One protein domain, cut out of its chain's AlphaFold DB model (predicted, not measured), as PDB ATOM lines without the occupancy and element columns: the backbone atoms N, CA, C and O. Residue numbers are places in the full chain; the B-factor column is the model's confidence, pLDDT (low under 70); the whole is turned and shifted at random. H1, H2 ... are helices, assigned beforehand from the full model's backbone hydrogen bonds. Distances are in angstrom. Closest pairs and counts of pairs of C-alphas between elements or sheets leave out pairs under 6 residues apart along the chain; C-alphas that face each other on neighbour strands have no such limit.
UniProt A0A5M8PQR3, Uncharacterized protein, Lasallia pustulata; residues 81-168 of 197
ATOM      1  N   HIS A  81     215.158 311.013 249.112       85.06
ATOM      2  CA  HIS A  81     214.921 310.950 250.549       85.06
ATOM      3  C   HIS A  81     216.231 311.199 251.306       85.06
ATOM      4  O   HIS A  81     217.323 310.961 250.775       85.06
ATOM      5  N   SER A  82     216.135 311.618 252.568       85.75
ATOM      6  CA  SER A  82     217.285 311.611 253.474       85.75
ATOM      7  C   SER A  82     217.547 310.201 254.021       85.75
ATOM      8  O   SER A  82     216.661 309.341 254.030       85.75
ATOM      9  N   LEU A  83     218.763 309.944 254.512       81.81
ATOM     10  CA  LEU A  83     219.056 308.733 255.290       81.81
ATOM     11  C   LEU A  83     218.249 308.704 256.599       81.81
ATOM     12  O   LEU A  83     217.789 307.641 257.009       81.81
ATOM     13  N   ASP A  84     218.001 309.872 257.199       83.50
ATOM     14  CA  ASP A  84     217.163 309.998 258.399       83.50
ATOM     15  C   ASP A  84     215.699 309.613 258.127       83.50
ATOM     16  O   ASP A  84     215.043 309.019 258.985       83.50
ATOM     17  N   ASP A  85     215.182 309.916 256.932       82.88
ATOM     18  CA  ASP A  85     213.816 309.551 256.543       82.88
ATOM     19  C   ASP A  85     213.696 308.044 256.316       82.88
ATOM     20  O   ASP A  85     212.704 307.426 256.710       82.88
ATOM     21  N   CYS A  86     214.732 307.423 255.742       83.44
ATOM     22  CA  CYS A  86     214.804 305.971 255.617       83.44
ATOM     23  C   CYS A  86     214.822 305.267 256.971       83.44
ATOM     24  O   CYS A  86     214.118 304.266 257.130       83.44
ATOM     25  N   ASP A  87     215.584 305.786 257.937       84.06
ATOM     26  CA  ASP A  87     215.703 305.189 259.271       84.06
ATOM     27  C   ASP A  87     214.342 305.056 259.956       84.06
ATOM     28  O   ASP A  87     214.061 304.044 260.604       84.06
ATOM     29  N   ARG A  88     213.431 306.014 259.730       83.25
ATOM     30  CA  ARG A  88     212.062 305.958 260.260       83.25
ATOM     31  C   ARG A  88     211.349 304.654 259.893       83.25
ATOM     32  O   ARG A  88     210.661 304.089 260.748       83.25
ATOM     33  N   PHE A  89     211.540 304.170 258.666       83.00
ATOM     34  CA  PHE A  89     210.880 302.970 258.140       83.00
ATOM     35  C   PHE A  89     211.728 301.703 258.282       83.00
ATOM     36  O   PHE A  89     211.192 300.635 258.583       83.00
ATOM     37  N   LYS A  90     213.045 301.797 258.076       84.75
ATOM     38  CA  LYS A  90     213.966 300.659 258.104       84.75
ATOM     39  C   LYS A  90     215.202 301.003 258.920       84.75
ATOM     40  O   LYS A  90     216.031 301.796 258.495       84.75
ATOM     41  N   ARG A  91     215.360 300.312 260.050       87.94
ATOM     42  CA  ARG A  91     216.513 300.508 260.933       87.94
ATOM     43  C   ARG A  91     217.827 300.130 260.241       87.94
ATOM     44  O   ARG A  91     217.879 299.073 259.593       87.94
ATOM     45  N   PRO A  92     218.897 300.927 260.414       87.31
ATOM     46  CA  PRO A  92     220.197 300.644 259.828       87.31
ATOM     47  C   PRO A  92     220.762 299.334 260.381       87.31
ATOM     48  O   PRO A  92     220.661 299.026 261.570       87.31
ATOM     49  N   SER A  93     221.404 298.544 259.521       87.81
ATOM     50  CA  SER A  93     222.048 297.288 259.929       87.81
ATOM     51  C   SER A  93     223.210 297.517 260.901       87.81
ATOM     52  O   SER A  93     223.420 296.697 261.793       87.81
ATOM     53  N   VAL A  94     223.912 298.650 260.778       89.56
ATOM     54  CA  VAL A  94     225.022 299.059 261.658       89.56
ATOM     55  C   VAL A  94     224.602 299.049 263.128       89.56
ATOM     56  O   VAL A  94     225.337 298.547 263.975       89.56
ATOM     57  N   PHE A  95     223.386 299.511 263.428       90.38
ATOM     58  CA  PHE A  95     222.841 299.500 264.784       90.38
ATOM     59  C   PHE A  95     222.830 298.094 265.398       90.38
ATOM     60  O   PHE A  95     223.219 297.918 266.550       90.38
ATOM     61  N   ARG A  96     222.426 297.079 264.623       90.50
ATOM     62  CA  ARG A  96     222.373 295.690 265.100       90.50
ATOM     63  C   ARG A  96     223.756 295.157 265.445       90.50
ATOM     64  O   ARG A  96     223.888 294.450 266.435       90.50
ATOM     65  N   VAL A  97     224.768 295.512 264.654       91.31
ATOM     66  CA  VAL A  97     226.159 295.094 264.885       91.31
ATOM     67  C   VAL A  97     226.710 295.742 266.155       91.31
ATOM     68  O   VAL A  97     227.294 295.052 266.989       91.31
ATOM     69  N   LEU A  98     226.477 297.043 266.344       91.00
ATOM     70  CA  LEU A  98     226.921 297.753 267.547       91.00
ATOM     71  C   LEU A  98     226.212 297.234 268.804       91.00
ATOM     72  O   LEU A  98     226.866 296.950 269.803       91.00
ATOM     73  N   ALA A  99     224.892 297.037 268.745       90.44
ATOM     74  CA  ALA A  99     224.136 296.468 269.857       90.44
ATOM     75  C   ALA A  99     224.597 295.039 270.187       90.44
ATOM     76  O   ALA A  99     224.783 294.712 271.354       90.44
ATOM     77  N   ALA A 100     224.834 294.200 269.173       90.25
ATOM     78  CA  ALA A 100     225.359 292.848 269.359       90.25
ATOM     79  C   ALA A 100     226.714 292.845 270.076       90.25
ATOM     80  O   ALA A 100     226.915 292.040 270.983       90.25
ATOM     81  N   ARG A 101     227.620 293.763 269.715       91.12
ATOM     82  CA  ARG A 101     228.926 293.902 270.371       91.12
ATOM     83  C   ARG A 101     228.786 294.227 271.858       91.12
ATOM     84  O   ARG A 101     229.443 293.600 272.679       91.12
ATOM     85  N   GLU A 102     227.913 295.166 272.214       90.06
ATOM     86  CA  GLU A 102     227.706 295.529 273.622       90.06
ATOM     87  C   GLU A 102     227.061 294.396 274.428       90.06
ATOM     88  O   GLU A 102     227.423 294.161 275.577       90.06
ATOM     89  N   VAL A 103     226.134 293.654 273.824       90.81
ATOM     90  CA  VAL A 103     225.505 292.502 274.486       90.81
ATOM     91  C   VAL A 103     226.494 291.351 274.647       90.81
ATOM     92  O   VAL A 103     226.465 290.675 275.673       90.81
ATOM     93  N   ALA A 104     227.395 291.153 273.682       87.25
ATOM     94  CA  ALA A 104     228.478 290.179 273.789       87.25
ATOM     95  C   ALA A 104     229.433 290.500 274.949       87.25
ATOM     96  O   ALA A 104     229.928 289.582 275.595       87.25
ATOM     97  N   ASN A 105     229.620 291.787 275.267       86.88
ATOM     98  CA  ASN A 105     230.374 292.237 276.441       86.88
ATOM     99  C   ASN A 105     229.612 292.046 277.770       86.88
ATOM    100  O   ASN A 105     230.152 292.344 278.830       86.88
ATOM    101  N   GLY A 106     228.362 291.569 277.734       85.31
ATOM    102  CA  GLY A 106     227.548 291.301 278.921       85.31
ATOM    103  C   GLY A 106     226.728 292.488 279.432       85.31
ATOM    104  O   GLY A 106     226.073 292.355 280.465       85.31
ATOM    105  N   TYR A 107     226.707 293.625 278.728       88.56
ATOM    106  CA  TYR A 107     225.959 294.805 279.174       88.56
ATOM    107  C   TYR A 107     224.442 294.586 279.170       88.56
ATOM    108  O   TYR A 107     223.865 293.939 278.281       88.56
ATOM    109  N   ALA A 108     223.762 295.189 280.149       87.88
ATOM    110  CA  ALA A 108     222.306 295.162 280.217       87.88
ATOM    111  C   ALA A 108     221.685 296.015 279.097       87.88
ATOM    112  O   ALA A 108     222.251 297.013 278.666       87.88
ATOM    113  N   VAL A 109     220.464 295.692 278.656       89.31
ATOM    114  CA  VAL A 109     219.779 296.412 277.555       89.31
ATOM    115  C   VAL A 109     219.710 297.927 277.800       89.31
ATOM    116  O   VAL A 109     219.879 298.716 276.871       89.31
ATOM    117  N   ALA A 110     219.496 298.338 279.052       88.19
ATOM    118  CA  ALA A 110     219.474 299.746 279.439       88.19
ATOM    119  C   ALA A 110     220.849 300.419 279.283       88.19
ATOM    120  O   ALA A 110     220.923 301.559 278.829       88.19
ATOM    121  N   GLU A 111     221.931 299.719 279.619       88.62
ATOM    122  CA  GLU A 111     223.305 300.200 279.453       88.62
ATOM    123  C   GLU A 111     223.688 300.264 277.980       88.62
ATOM    124  O   GLU A 111     224.210 301.279 277.539       88.62
ATOM    125  N   VAL A 112     223.324 299.252 277.187       89.50
ATOM    126  CA  VAL A 112     223.501 299.266 275.727       89.50
ATOM    127  C   VAL A 112     222.816 300.498 275.124       89.50
ATOM    128  O   VAL A 112     223.416 301.228 274.336       89.50
ATOM    129  N   ALA A 113     221.573 300.783 275.524       89.38
ATOM    130  CA  ALA A 113     220.838 301.952 275.039       89.38
ATOM    131  C   ALA A 113     221.510 303.276 275.435       89.38
ATOM    132  O   ALA A 113     221.545 304.208 274.626       89.38
ATOM    133  N   LYS A 114     222.055 303.361 276.656       88.81
ATOM    134  CA  LYS A 114     222.834 304.518 277.115       88.81
ATOM    135  C   LYS A 114     224.128 304.654 276.314       88.81
ATOM    136  O   LYS A 114     224.374 305.729 275.783       88.81
ATOM    137  N   ASN A 115     224.894 303.579 276.143       87.81
ATOM    138  CA  ASN A 115     226.185 303.572 275.448       87.81
ATOM    139  C   ASN A 115     226.053 303.980 273.978       87.81
ATOM    140  O   ASN A 115     226.847 304.784 273.497       87.81
ATOM    141  N   LEU A 116     225.025 303.490 273.281       86.19
ATOM    142  CA  LEU A 116     224.773 303.842 271.878       86.19
ATOM    143  C   LEU A 116     224.352 305.308 271.693       86.19
ATOM    144  O   LEU A 116     224.528 305.868 270.612       86.19
ATOM    145  N   ARG A 117     223.787 305.933 272.732       83.69
ATOM    146  CA  ARG A 117     223.366 307.344 272.722       83.69
ATOM    147  C   ARG A 117     224.388 308.282 273.369       83.69
ATOM    148  O   ARG A 117     224.294 309.493 273.174       83.69
ATOM    149  N   ALA A 118     225.333 307.744 274.134       82.31
ATOM    150  CA  ALA A 118     226.284 308.512 274.919       82.31
ATOM    151  C   ALA A 118     227.225 309.320 274.021       82.31
ATOM    152  O   ALA A 118     227.775 308.822 273.040       82.31
ATOM    153  N   VAL A 119     227.462 310.574 274.407       72.25
ATOM    154  CA  VAL A 119     228.416 311.463 273.725       72.25
ATOM    155  C   VAL A 119     229.857 310.972 273.913       72.25
ATOM    156  O   VAL A 119     230.674 311.102 273.007       72.25
ATOM    157  N   ASN A 120     230.139 310.307 275.040       70.75
ATOM    158  CA  ASN A 120     231.473 309.816 275.406       70.75
ATOM    159  C   ASN A 120     231.991 308.690 274.490       70.75
ATOM    160  O   ASN A 120     233.192 308.441 274.452       70.75
ATOM    161  N   ARG A 121     231.121 308.032 273.707       73.06
ATOM    162  CA  ARG A 121     231.522 307.098 272.640       73.06
ATOM    163  C   ARG A 121     231.373 307.736 271.264       73.06
ATOM    164  O   ARG A 121     230.550 307.328 270.444       73.06
ATOM    165  N   SER A 122     232.220 308.735 271.027       72.88
ATOM    166  CA  SER A 122     232.319 309.511 269.785       72.88
ATOM    167  C   SER A 122     232.222 308.645 268.523       72.88
ATOM    168  O   SER A 122     231.406 308.922 267.650       72.88
ATOM    169  N   GLU A 123     233.009 307.573 268.432       85.31
ATOM    170  CA  GLU A 123     233.164 306.817 267.183       85.31
ATOM    171  C   GLU A 123     231.946 305.963 266.825       85.31
ATOM    172  O   GLU A 123     231.479 305.993 265.685       85.31
ATOM    173  N   ASP A 124     231.385 305.236 267.793       85.12
ATOM    174  CA  ASP A 124     230.183 304.425 267.564       85.12
ATOM    175  C   ASP A 124     228.984 305.326 267.255       85.12
ATOM    176  O   ASP A 124     228.206 305.041 266.341       85.12
ATOM    177  N   ARG A 125     228.889 306.469 267.945       84.88
ATOM    178  CA  ARG A 125     227.872 307.487 267.684       84.88
ATOM    179  C   ARG A 125     228.024 308.073 266.279       84.88
ATOM    180  O   ARG A 125     227.045 308.105 265.541       84.88
ATOM    181  N   LYS A 126     229.229 308.475 265.864       87.44
ATOM    182  CA  LYS A 126     229.496 308.981 264.501       87.44
ATOM    183  C   LYS A 126     229.079 307.973 263.432       87.44
ATOM    184  O   LYS A 126     228.377 308.348 262.498       87.44
ATOM    185  N   LYS A 127     229.445 306.695 263.591       87.88
ATOM    186  CA  LYS A 127     229.058 305.619 262.658       87.88
ATOM    187  C   LYS A 127     227.544 305.441 262.582       87.88
ATOM    188  O   LYS A 127     226.998 305.245 261.499       87.88
ATOM    189  N   LEU A 128     226.870 305.527 263.725       87.56
ATOM    190  CA  LEU A 128     225.421 305.405 263.814       87.56
ATOM    191  C   LEU A 128     224.708 306.578 263.134       87.56
ATOM    192  O   LEU A 128     223.765 306.362 262.379       87.56
ATOM    193  N   PHE A 129     225.185 307.807 263.350       85.44
ATOM    194  CA  PHE A 129     224.639 309.003 262.706       85.44
ATOM    195  C   PHE A 129     224.918 309.032 261.200       85.44
ATOM    196  O   PHE A 129     224.013 309.343 260.432       85.44
ATOM    197  N   ALA A 130     226.115 308.632 260.760       86.12
ATOM    198  CA  ALA A 130     226.452 308.539 259.338       86.12
ATOM    199  C   ALA A 130     225.565 307.534 258.577       86.12
ATOM    200  O   ALA A 130     225.331 307.698 257.384       86.12
ATOM    201  N   ALA A 131     225.053 306.509 259.264       84.25
ATOM    202  CA  ALA A 131     224.167 305.500 258.688       84.25
ATOM    203  C   ALA A 131     222.666 305.861 258.749       84.25
ATOM    204  O   ALA A 131     221.850 305.051 258.310       84.25
ATOM    205  N   GLY A 132     222.296 307.028 259.295       77.81
ATOM    206  CA  GLY A 132     220.904 307.384 259.589       77.81
ATOM    207  C   GLY A 132     220.395 306.640 260.826       77.81
ATOM    208  O   GLY A 132     219.722 305.626 260.711       77.81
ATOM    209  N   GLY A 133     220.768 307.115 262.018       80.00
ATOM    210  CA  GLY A 133     220.437 306.488 263.311       80.00
ATOM    211  C   GLY A 133     219.643 307.392 264.255       80.00
ATOM    212  O   GLY A 133     219.645 307.185 265.473       80.00
ATOM    213  N   LYS A 134     219.011 308.436 263.716       84.12
ATOM    214  CA  LYS A 134     218.323 309.476 264.488       84.12
ATOM    215  C   LYS A 134     217.067 308.962 265.197       84.12
ATOM    216  O   LYS A 134     216.738 309.457 266.274       84.12
ATOM    217  N   TRP A 135     216.380 307.965 264.637       83.75
ATOM    218  CA  TRP A 135     215.071 307.490 265.108       83.75
ATOM    219  C   TRP A 135     215.140 306.211 265.950       83.75
ATOM    220  O   TRP A 135     214.126 305.541 266.165       83.75
ATOM    221  N   LEU A 136     216.321 305.864 266.461       85.19
ATOM    222  CA  LEU A 136     216.508 304.663 267.270       85.19
ATOM    223  C   LEU A 136     215.757 304.745 268.595       85.19
ATOM    224  O   LEU A 136     215.980 305.651 269.398       85.19
ATOM    225  N   THR A 137     214.921 303.749 268.872       89.06
ATOM    226  CA  THR A 137     214.142 303.661 270.114       89.06
ATOM    227  C   THR A 137     214.715 302.624 271.083       89.06
ATOM    228  O   THR A 137     215.431 301.705 270.689       89.06
ATOM    229  N   ALA A 138     214.359 302.716 272.369       88.38
ATOM    230  CA  ALA A 138     214.734 301.698 273.360       88.38
ATOM    231  C   ALA A 138     214.187 300.302 273.001       88.38
ATOM    232  O   ALA A 138     214.829 299.286 273.266       88.38
ATOM    233  N   LYS A 139     213.026 300.249 272.333       90.38
ATOM    234  CA  LYS A 139     212.434 299.006 271.829       90.38
ATOM    235  C   LYS A 139     213.309 298.357 270.757       90.38
ATOM    236  O   LYS A 139     213.466 297.139 270.757       90.38
ATOM    237  N   ASP A 140     213.912 299.158 269.881       90.19
ATOM    238  CA  ASP A 140     214.836 298.655 268.859       90.19
ATOM    239  C   ASP A 140     216.071 298.014 269.502       90.19
ATOM    240  O   ASP A 140     216.506 296.947 269.065       90.19
ATOM    241  N   VAL A 141     216.580 298.608 270.590       91.19
ATOM    242  CA  VAL A 141     217.703 298.053 271.370       91.19
ATOM    243  C   VAL A 141     217.303 296.724 271.990       91.19
ATOM    244  O   VAL A 141     217.981 295.724 271.776       91.19
ATOM    245  N   HIS A 142     216.158 296.672 272.669       91.88
ATOM    246  CA  HIS A 142     215.643 295.430 273.242       91.88
ATOM    247  C   HIS A 142     215.509 294.313 272.193       91.88
ATOM    248  O   HIS A 142     215.935 293.177 272.426       91.88
ATOM    249  N   ASN A 143     214.957 294.633 271.021       92.56
ATOM    250  CA  ASN A 143     214.794 293.678 269.926       92.56
ATOM    251  C   ASN A 143     216.144 293.179 269.394       92.56
ATOM    252  O   ASN A 143     216.293 291.983 269.150       92.56
ATOM    253  N   ALA A 144     217.131 294.067 269.237       90.81
ATOM    254  CA  ALA A 144     218.475 293.691 268.806       90.81
ATOM    255  C   ALA A 144     219.169 292.785 269.836       90.81
ATOM    256  O   ALA A 144     219.695 291.734 269.467       90.81
ATOM    257  N   CYS A 145     219.094 293.131 271.125       90.00
ATOM    258  CA  CYS A 145     219.666 292.318 272.197       90.00
ATOM    259  C   CYS A 145     219.009 290.934 272.274       90.00
ATOM    260  O   CYS A 145     219.694 289.923 272.417       90.00
ATOM    261  N   THR A 146     217.683 290.878 272.143       90.50
ATOM    262  CA  THR A 146     216.928 289.617 272.142       90.50
ATOM    263  C   THR A 146     217.303 288.754 270.940       90.50
ATOM    264  O   THR A 146     217.546 287.560 271.095       90.50
ATOM    265  N   ALA A 147     217.411 289.354 269.750       91.38
ATOM    266  CA  ALA A 147     217.830 288.646 268.545       91.38
ATOM    267  C   ALA A 147     219.235 288.043 268.701       91.38
ATOM    268  O   ALA A 147     219.433 286.877 268.365       91.38
ATOM    269  N   TRP A 148     220.179 288.790 269.281       90.38
ATOM    270  CA  TRP A 148     221.529 288.287 269.537       90.38
ATOM    271  C   TRP A 148     221.542 287.137 270.554       90.38
ATOM    272  O   TRP A 148     222.176 286.112 270.309       90.38
ATOM    273  N   LYS A 149     220.786 287.251 271.655       87.81
ATOM    274  CA  LYS A 149     220.657 286.187 272.671       87.81
ATOM    275  C   LYS A 149     219.975 284.925 272.138       87.81
ATOM    276  O   LYS A 149     220.239 283.835 272.633       87.81
ATOM    277  N   ASN A 150     219.082 285.053 271.157       87.69
ATOM    278  CA  ASN A 150     218.483 283.903 270.474       87.69
ATOM    279  C   ASN A 150     219.509 283.187 269.581       87.69
ATOM    280  O   ASN A 150     219.487 281.966 269.494       87.69
ATOM    281  N   GLN A 151     220.399 283.940 268.932       87.56
ATOM    282  CA  GLN A 151     221.462 283.392 268.083       87.56
ATOM    283  C   GLN A 151     222.624 282.800 268.898       87.56
ATOM    284  O   GLN A 151     223.300 281.899 268.415       87.56
ATOM    285  N   ASN A 152     222.832 283.271 270.133       86.38
ATOM    286  CA  ASN A 152     223.914 282.847 271.026       86.38
ATOM    287  C   ASN A 152     223.343 282.255 272.332       86.38
ATOM    288  O   ASN A 152     223.360 282.915 273.377       86.38
ATOM    289  N   PRO A 153     222.818 281.014 272.304       73.25
ATOM    290  CA  PRO A 153     222.149 280.409 273.458       73.25
ATOM    291  C   PRO A 153     223.089 280.141 274.647       73.25
ATOM    292  O   PRO A 153     222.641 280.188 275.790       73.25
ATOM    293  N   VAL A 154     224.389 279.932 274.410       71.56
ATOM    294  CA  VAL A 154     225.393 279.693 275.469       71.56
ATOM    295  C   VAL A 154     225.517 280.904 276.402       71.56
ATOM    296  O   VAL A 154     225.505 280.768 277.623       71.56
ATOM    297  N   SER A 155     225.537 282.113 275.840       60.47
ATOM    298  CA  SER A 155     225.601 283.363 276.611       60.47
ATOM    299  C   SER A 155     224.331 283.619 277.426       60.47
ATOM    300  O   SER A 155     224.367 284.297 278.451       60.47
ATOM    301  N   ARG A 156     223.197 283.057 276.991       57.69
ATOM    302  CA  ARG A 156     221.919 283.131 277.703       57.69
ATOM    303  C   ARG A 156     221.967 282.323 279.003       57.69
ATOM    304  O   ARG A 156     221.632 282.849 280.058       57.69
ATOM    305  N   GLN A 157     222.508 281.105 278.930       55.03
ATOM    306  CA  GLN A 157     222.699 280.230 280.090       55.03
ATOM    307  C   GLN A 157     223.685 280.816 281.111       55.03
ATOM    308  O   GLN A 157     223.493 280.630 282.309       55.03
ATOM    309  N   GLN A 158     224.713 281.551 280.667       53.25
ATOM    310  CA  GLN A 158     225.662 282.233 281.559       53.25
ATOM    311  C   GLN A 158     224.972 283.325 282.398       53.25
ATOM    312  O   GLN A 158     225.183 283.400 283.607       53.25
ATOM    313  N   GLY A 159     224.121 284.147 281.771       57.84
ATOM    314  CA  GLY A 159     223.348 285.183 282.461       57.84
ATOM    315  C   GLY A 159     222.314 284.602 283.426       57.84
ATOM    316  O   GLY A 159     222.205 285.079 284.552       57.84
ATOM    317  N   ASP A 160     221.624 283.533 283.021       57.06
ATOM    318  CA  ASP A 160     220.651 282.841 283.876       57.06
ATOM    319  C   ASP A 160     221.337 282.143 285.064       57.06
ATOM    320  O   ASP A 160     220.814 282.170 286.174       57.06
ATOM    321  N   ARG A 161     222.543 281.585 284.879       49.19
ATOM    322  CA  ARG A 161     223.355 281.018 285.974       49.19
ATOM    323  C   ARG A 161     223.843 282.080 286.954       49.19
ATOM    324  O   ARG A 161     223.793 281.843 288.155       49.19
ATOM    325  N   LEU A 162     224.292 283.240 286.468       55.72
ATOM    326  CA  LEU A 162     224.712 284.354 287.328       55.72
ATOM    327  C   LEU A 162     223.523 284.976 288.076       55.72
ATOM    328  O   LEU A 162     223.659 285.312 289.248       55.72
ATOM    329  N   ALA A 163     222.354 285.080 287.434       55.44
ATOM    330  CA  ALA A 163     221.114 285.519 288.075       55.44
ATOM    331  C   ALA A 163     220.596 284.498 289.106       55.44
ATOM    332  O   ALA A 163     220.148 284.878 290.184       55.44
ATOM    333  N   ALA A 164     220.704 283.199 288.814       53.25
ATOM    334  CA  ALA A 164     220.394 282.143 289.772       53.25
ATOM    335  C   ALA A 164     221.352 282.184 290.975       53.25
ATOM    336  O   ALA A 164     220.899 282.111 292.116       53.25
ATOM    337  N   ALA A 165     222.652 282.388 290.738       52.47
ATOM    338  CA  ALA A 165     223.660 282.510 291.788       52.47
ATOM    339  C   ALA A 165     223.451 283.750 292.677       52.47
ATOM    340  O   ALA A 165     223.623 283.656 293.889       52.47
ATOM    341  N   SER A 166     223.025 284.887 292.117       52.91
ATOM    342  CA  SER A 166     222.708 286.084 292.910       52.91
ATOM    343  C   SER A 166     221.371 285.975 293.653       52.91
ATOM    344  O   SER A 166     221.251 286.502 294.756       52.91
ATOM    345  N   SER A 167     220.394 285.231 293.121       53.31
ATOM    346  CA  SER A 167     219.143 284.917 293.835       53.31
ATOM    347  C   SER A 167     219.299 283.856 294.936       53.31
ATOM    348  O   SER A 167     218.460 283.774 295.829       53.31
ATOM    349  N   ALA A 168     220.383 283.074 294.901       49.12
ATOM    350  CA  ALA A 168     220.746 282.100 295.934       49.12
ATOM    351  C   ALA A 168     221.566 282.719 297.090       49.12
ATOM    352  O   ALA A 168     222.037 282.003 297.976       49.12
TER     353      ALA A 168
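What this domain is: This is residues 81 to 168 of the 197 residues of an uncharacterized protein of Lasallia pustulata (UniProt A0A5M8PQR3). The longest helix, H6, is an arm at one end of a small core in which H3, H4 and H5 pack round H2; residues 160 to 168, of which 160 to 167 belong to H6, stick out. H1 sits at the far end of the long axis, touching no helix. The printed part has 88 residues with six named helices, H1 to H6 in order, and no named strand: all helix. It is only just compact, close to loose, with a radius of gyration of the C-alphas of 14.4 A and spans of 53 by 26 by 16 A.

Where its parts are: Find C-alpha 153 at (222.149, 280.409, 273.458); from there H6 runs 21.1 A to C-alpha 167 at (219.143, 284.917, 293.835). Before it, H5 covers residues 138 to 151, 20.2 A. Look further back for H4, residues 122 to 130, 12.0 A; H3, 109 to 117, 12.5 A; H2, 93 to 104, 16.9 A; and H1, 83 to 89, 10.4 A, beginning at C-alpha 83, (219.056, 308.733, 255.290).

How they stand to each other: Start at H2, which with H3 is the hub. It touches H5 at a steep tilt of 67 degrees, closest C-alphas Arg 96 and Ala 144, 5.7 A. With residues 98 to 103 alone it touches H3, Glu 102 to Val 112, C-alphas 6.0 A apart. With residues 94 to 98 alone it touches H4 at a shallow tilt of 30 degrees, opposite ways, closest C-alphas Phe 95 and Leu 128, 6.5 A. H3 touches H5, closest C-alphas Val 109 and His 142, 6.1 A. H6 is close to H5 but not clearly touching, closest C-alphas Lys 149 and Arg 156, 6.0 A. Every O i to N i+4 pair is within hydrogen-bond range in H2 to H6; in H1, 2 of 3.

The domain as a whole: Measure from His 81 to Ala 168: their C-alphas, the two farthest apart, are 54.1 A from each other. The printed part has no cut and no long link. Residues 155 to 168 have pLDDT under 70.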